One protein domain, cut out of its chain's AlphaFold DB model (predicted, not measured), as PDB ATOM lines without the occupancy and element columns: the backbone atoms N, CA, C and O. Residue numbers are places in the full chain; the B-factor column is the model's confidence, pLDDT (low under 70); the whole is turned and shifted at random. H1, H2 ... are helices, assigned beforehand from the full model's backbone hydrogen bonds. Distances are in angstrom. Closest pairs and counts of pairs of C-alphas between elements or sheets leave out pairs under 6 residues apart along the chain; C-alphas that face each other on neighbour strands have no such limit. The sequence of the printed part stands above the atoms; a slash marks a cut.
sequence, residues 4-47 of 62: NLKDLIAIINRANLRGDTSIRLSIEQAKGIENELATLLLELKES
ATOM      1  N   ASN A   4     -50.648  35.027  34.005       94.00
ATOM      2  CA  ASN A   4     -49.756  35.395  35.101       94.00
ATOM      3  C   ASN A   4     -48.880  34.214  35.541       94.00
ATOM      4  O   ASN A   4     -47.695  34.405  35.800       94.00
ATOM      5  N   LEU A   5     -49.415  32.989  35.539       95.50
ATOM      6  CA  LEU A   5     -48.634  31.774  35.792       95.50
ATOM      7  C   LEU A   5     -47.576  31.518  34.708       95.50
ATOM      8  O   LEU A   5     -46.431  31.195  35.026       95.50
ATOM      9  N   LYS A   6     -47.919  31.690  33.426       95.81
ATOM     10  CA  LYS A   6     -46.950  31.539  32.323       95.81
ATOM     11  C   LYS A   6     -45.855  32.602  32.383       95.81
ATOM     12  O   LYS A   6     -44.677  32.283  32.220       95.81
ATOM     13  N   ASP A   7     -46.238  33.844  32.659       95.69
ATOM     14  CA  ASP A   7     -45.302  34.953  32.820       95.69
ATOM     15  C   ASP A   7     -44.378  34.718  34.024       95.69
ATOM     16  O   ASP A   7     -43.170  34.941  33.913       95.69
ATOM     17  N   LEU A   8     -44.904  34.192  35.139       95.94
ATOM     18  CA  LEU A   8     -44.114  33.795  36.307       95.94
ATOM     19  C   LEU A   8     -43.047  32.758  35.935       95.94
ATOM     20  O   LEU A   8     -41.875  32.957  36.251       95.94
ATOM     21  N   ILE A   9     -43.418  31.688  35.226       95.44
ATOM     22  CA  ILE A   9     -42.466  30.658  34.779       95.44
ATOM     23  C   ILE A   9     -41.375  31.279  33.896       95.44
ATOM     24  O   ILE A   9     -40.189  31.007  34.078       95.44
ATOM     25  N   ALA A  10     -41.745  32.168  32.972       96.06
ATOM     26  CA  ALA A  10     -40.780  32.860  32.120       96.06
ATOM     27  C   ALA A  10     -39.846  33.798  32.909       96.06
ATOM     28  O   ALA A  10     -38.681  33.973  32.541       96.06
ATOM     29  N   ILE A  11     -40.334  34.429  33.980       95.81
ATOM     30  CA  ILE A  11     -39.519  35.246  34.887       95.81
ATOM     31  C   ILE A  11     -38.544  34.360  35.668       95.81
ATOM     32  O   ILE A  11     -37.354  34.669  35.678       95.81
ATOM     33  N   ILE A  12     -39.014  33.251  36.248       95.94
ATOM     34  CA  ILE A  12     -38.177  32.287  36.982       95.94
ATOM     35  C   ILE A  12     -37.074  31.738  36.075       95.94
ATOM     36  O   ILE A  12     -35.907  31.748  36.452       95.94
ATOM     37  N   ASN A  13     -37.408  31.337  34.847       96.12
ATOM     38  CA  ASN A  13     -36.419  30.822  33.900       96.12
ATOM     39  C   ASN A  13     -35.335  31.857  33.583       96.12
ATOM     40  O   ASN A  13     -34.150  31.534  33.586       96.12
ATOM     41  N   ARG A  14     -35.719  33.117  33.352       95.44
ATOM     42  CA  ARG A  14     -34.753  34.200  33.117       95.44
ATOM     43  C   ARG A  14     -33.896  34.491  34.346       95.44
ATOM     44  O   ARG A  14     -32.704  34.725  34.192       95.44
ATOM     45  N   ALA A  15     -34.482  34.463  35.538       96.25
ATOM     46  CA  ALA A  15     -33.767  34.642  36.797       96.25
ATOM     47  C   ALA A  15     -32.725  33.529  37.005       96.25
ATOM     48  O   ALA A  15     -31.550  33.821  37.220       96.25
ATOM     49  N   ASN A  16     -33.118  32.271  36.786       95.19
ATOM     50  CA  ASN A  16     -32.223  31.116  36.863       95.19
ATOM     51  C   ASN A  16     -31.054  31.221  35.873       95.19
ATOM     52  O   ASN A  16     -29.916  30.946  36.240       95.19
ATOM     53  N   LEU A  17     -31.309  31.672  34.637       96.00
ATOM     54  CA  LEU A  17     -30.252  31.886  33.637       96.00
ATOM     55  C   LEU A  17     -29.250  32.976  34.044       96.00
ATOM     56  O   LEU A  17     -28.098  32.928  33.622       96.00
ATOM     57  N   ARG A  18     -29.670  33.950  34.857       95.88
ATOM     58  CA  ARG A  18     -28.790  34.991  35.413       95.88
ATOM     59  C   ARG A  18     -28.095  34.568  36.712       95.88
ATOM     60  O   ARG A  18     -27.240  35.305  37.188       95.88
ATOM     61  N   GLY A  19     -28.440  33.405  37.271       95.88
ATOM     62  CA  GLY A  19     -27.966  32.960  38.585       95.88
ATOM     63  C   GLY A  19     -28.667  33.645  39.763       95.88
ATOM     64  O   GLY A  19     -28.182  33.572  40.890       95.88
ATOM     65  N   ASP A  20     -29.800  34.309  39.521       96.00
ATOM     66  CA  ASP A  20     -30.603  34.923  40.576       96.00
ATOM     67  C   ASP A  20     -31.297  33.827  41.404       96.00
ATOM     68  O   ASP A  20     -31.940  32.932  40.857       96.00
ATOM     69  N   THR A  21     -31.237  33.918  42.734       93.38
ATOM     70  CA  THR A  21     -31.903  32.964  43.650       93.38
ATOM     71  C   THR A  21     -33.298  33.409  44.086       93.38
ATOM     72  O   THR A  21     -33.992  32.699  44.811       93.38
ATOM     73  N   SER A  22     -33.712  34.609  43.683       94.19
ATOM     74  CA  SER A  22     -34.997  35.192  44.055       94.19
ATOM     75  C   SER A  22     -35.521  36.105  42.955       94.19
ATOM     76  O   SER A  22     -34.761  36.679  42.176       94.19
ATOM     77  N   ILE A  23     -36.843  36.255  42.910       93.81
ATOM     78  CA  ILE A  23     -37.533  37.174  42.009       93.81
ATOM     79  C   ILE A  23     -38.412  38.112  42.829       93.81
ATOM     80  O   ILE A  23     -38.959  37.728  43.861       93.81
ATOM     81  N   ARG A  24     -38.543  39.360  42.375       93.81
ATOM     82  CA  ARG A  24     -39.456  40.337  42.979       93.81
ATOM     83  C   ARG A  24     -40.707  40.437  42.123       93.81
ATOM     84  O   ARG A  24     -40.611  40.536  40.903       93.81
ATOM     85  N   LEU A  25     -41.855  40.441  42.782       94.19
ATOM     86  CA  LEU A  25     -43.169  40.577  42.164       94.19
ATOM     87  C   LEU A  25     -43.914  41.712  42.862       94.19
ATOM     88  O   LEU A  25     -43.731  41.926  44.064       94.19
ATOM     89  N   SER A  26     -44.750  42.443  42.127       95.44
ATOM     90  CA  SER A  26     -45.685  43.374  42.760       95.44
ATOM     91  C   SER A  26     -46.785  42.601  43.496       95.44
ATOM     92  O   SER A  26     -47.090  41.452  43.169       95.44
ATOM     93  N   ILE A  27     -47.423  43.244  44.478       95.44
ATOM     94  CA  ILE A  27     -48.557  42.646  45.204       95.44
ATOM     95  C   ILE A  27     -49.696  42.289  44.236       95.44
ATOM     96  O   ILE A  27     -50.342  41.258  44.387       95.44
ATOM     97  N   GLU A  28     -49.929  43.120  43.222       95.25
ATOM     98  CA  GLU A  28     -50.943  42.872  42.196       95.25
ATOM     99  C   GLU A  28     -50.630  41.617  41.371       95.25
ATOM    100  O   GLU A  28     -51.503  40.769  41.186       95.25
ATOM    101  N   GLN A  29     -49.372  41.445  40.948       93.25
ATOM    102  CA  GLN A  29     -48.933  40.242  40.238       93.25
ATOM    103  C   GLN A  29     -49.080  38.995  41.111       93.25
ATOM    104  O   GLN A  29     -49.568  37.974  40.633       93.25
ATOM    105  N   ALA A  30     -48.699  39.086  42.389       95.56
ATOM    106  CA  ALA A  30     -48.835  37.984  43.336       95.56
ATOM    107  C   ALA A  30     -50.299  37.541  43.484       95.56
ATOM    108  O   ALA A  30     -50.586  36.353  43.372       95.56
ATOM    109  N   LYS A  31     -51.234  38.492  43.625       96.50
ATOM    110  CA  LYS A  31     -52.679  38.206  43.665       96.50
ATOM    111  C   LYS A  31     -53.186  37.569  42.370       96.50
ATOM    112  O   LYS A  31     -53.993  36.645  42.406       96.50
ATOM    113  N   GLY A  32     -52.717  38.049  41.217       96.44
ATOM    114  CA  GLY A  32     -53.071  37.470  39.919       96.44
ATOM    115  C   GLY A  32     -52.626  36.011  39.787       96.44
ATOM    116  O   GLY A  32     -53.396  35.171  39.328       96.44
ATOM    117  N   ILE A  33     -51.406  35.707  40.236       96.56
ATOM    118  CA  ILE A  33     -50.847  34.349  40.271       96.56
ATOM    119  C   ILE A  33     -51.642  33.454  41.226       96.56
ATOM    120  O   ILE A  33     -51.984  32.336  40.851       96.56
ATOM    121  N   GLU A  34     -51.952  33.936  42.431       95.31
ATOM    122  CA  GLU A  34     -52.724  33.197  43.436       95.31
ATOM    123  C   GLU A  34     -54.101  32.787  42.902       95.31
ATOM    124  O   GLU A  34     -54.466  31.614  42.969       95.31
ATOM    125  N   ASN A  35     -54.832  33.728  42.298       96.44
ATOM    126  CA  ASN A  35     -56.147  33.458  41.717       96.44
ATOM    127  C   ASN A  35     -56.072  32.440  40.574       96.44
ATOM    128  O   ASN A  35     -56.865  31.503  40.519       96.44
ATOM    129  N   GLU A  36     -55.108  32.602  39.664       96.62
ATOM    130  CA  GLU A  36     -54.908  31.663  38.559       96.62
ATOM    131  C   GLU A  36     -54.524  30.262  39.053       96.62
ATOM    132  O   GLU A  36     -54.995  29.267  38.501       96.62
ATOM    133  N   LEU A  37     -53.708  30.171  40.107       96.31
ATOM    134  CA  LEU A  37     -53.339  28.903  40.732       96.31
ATOM    135  C   LEU A  37     -54.547  28.236  41.398       96.31
ATOM    136  O   LEU A  37     -54.741  27.034  41.233       96.31
ATOM    137  N   ALA A  38     -55.375  29.003  42.108       95.94
ATOM    138  CA  ALA A  38     -56.595  28.494  42.724       95.94
ATOM    139  C   ALA A  38     -57.554  27.912  41.675       95.94
ATOM    140  O   ALA A  38     -58.030  26.789  41.839       95.94
ATOM    141  N   THR A  39     -57.775  28.626  40.566       95.50
ATOM    142  CA  THR A  39     -58.604  28.137  39.453       95.50
ATOM    143  C   THR A  39     -58.046  26.846  38.861       95.50
ATOM    144  O   THR A  39     -58.787  25.877  38.712       95.50
ATOM    145  N   LEU A  40     -56.734  26.785  38.606       93.94
ATOM    146  CA  LEU A  40     -56.098  25.578  38.076       93.94
ATOM    147  C   LEU A  40     -56.274  24.375  39.013       93.94
ATOM    148  O   LEU A  40     -56.554  23.268  38.562       93.94
ATOM    149  N   LEU A  41     -56.126  24.578  40.323       92.94
ATOM    150  CA  LEU A  41     -56.301  23.516  41.315       92.94
ATOM    151  C   LEU A  41     -57.754  23.023  41.387       92.94
ATOM    152  O   LEU A  41     -57.980  21.824  41.559       92.94
ATOM    153  N   LEU A  42     -58.732  23.920  41.236       93.44
ATOM    154  CA  LEU A  42     -60.147  23.553  41.153       93.44
ATOM    155  C   LEU A  42     -60.434  22.731  39.892       93.44
ATOM    156  O   LEU A  42     -61.039  21.667  39.999       93.44
ATOM    157  N   GLU A  43     -59.926  23.155  38.735       90.88
ATOM    158  CA  GLU A  43     -60.065  22.410  37.477       90.88
ATOM    159  C   GLU A  43     -59.425  21.024  37.558       90.88
ATOM    160  O   GLU A  43     -60.024  20.037  37.135       90.88
ATOM    161  N   LEU A  44     -58.235  20.914  38.156       89.25
ATOM    162  CA  LEU A  44     -57.586  19.622  38.378       89.25
ATOM    163  C   LEU A  44     -58.427  18.723  39.288       89.25
ATOM    164  O   LEU A  44     -58.621  17.547  38.976       89.25
ATOM    165  N   LYS A  45     -58.976  19.275  40.376       88.44
ATOM    166  CA  LYS A  45     -59.872  18.548  41.285       88.44
ATOM    167  C   LYS A  45     -61.132  18.064  40.571       88.44
ATOM    168  O   LYS A  45     -61.580  16.954  40.834       88.44
ATOM    169  N   GLU A  46     -61.715  18.882  39.704       86.94
ATOM    170  CA  GLU A  46     -62.914  18.532  38.940       86.94
ATOM    171  C   GLU A  46     -62.612  17.502  37.849       86.94
ATOM    172  O   GLU A  46     -63.329  16.512  37.747       86.94
ATOM    173  N   SER A  47     -61.492  17.643  37.136       77.19
ATOM    174  CA  SER A  47     -61.034  16.673  36.129       77.19
ATOM    175  C   SER A  47     -60.706  15.288  36.705       77.19
ATOM    176  O   SER A  47     -60.700  14.292  35.984       77.19
TER     177      SER A  47
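Overview. This is residues 4 to 47 of the 62 residues of an uncharacterized protein of Gammaproteobacteria bacterium (UniProt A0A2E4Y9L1). A long helix, H2, is met in its first half, around Ile 33, by the first end of a shorter helix, H1, and the link from the far end of H1 back to the start of H2 closes a triangle. The last part of H2, residues 41 to 47, sticks out as a free arm. The printed part has 44 residues with two named helices, H1 then H2, and no named strand; the class is all helix. It is loose, with a radius of gyration of the C-alphas of 12.5 A, and elongated, spanning 38 by 21 by 13 A.

Along the chain. H2, residues 27 to 47, is 30.2 A long from C-alpha 27 at (-48.557, 42.646, 45.204) to C-alpha 47 at (-61.034, 16.673, 36.129). H1, residues 4 to 18, is 21.0 A long and begins at C-alpha 4 at (-49.756, 35.395, 35.101).

Arrangement. H2 touches H1 with residues 29 to 37 alone, and H1 touches H2 with residues 4 to 8 alone. Their closest C-alphas, of Asn 4 and Ile 33, are 5.4 A apart. They run opposite ways at a steep tilt of 64 degrees. In H1 and H2 every O i to N i+4 pair is within hydrogen-bond range.

Size, cuts and confidence. The C-alphas farthest apart, of Arg 18 and Glu 46, are 38.0 A apart. The link from H1 to H2 is short, and the printed part has no cut. Mean pLDDT of the printed part is 94.3; no printed residue is under 70.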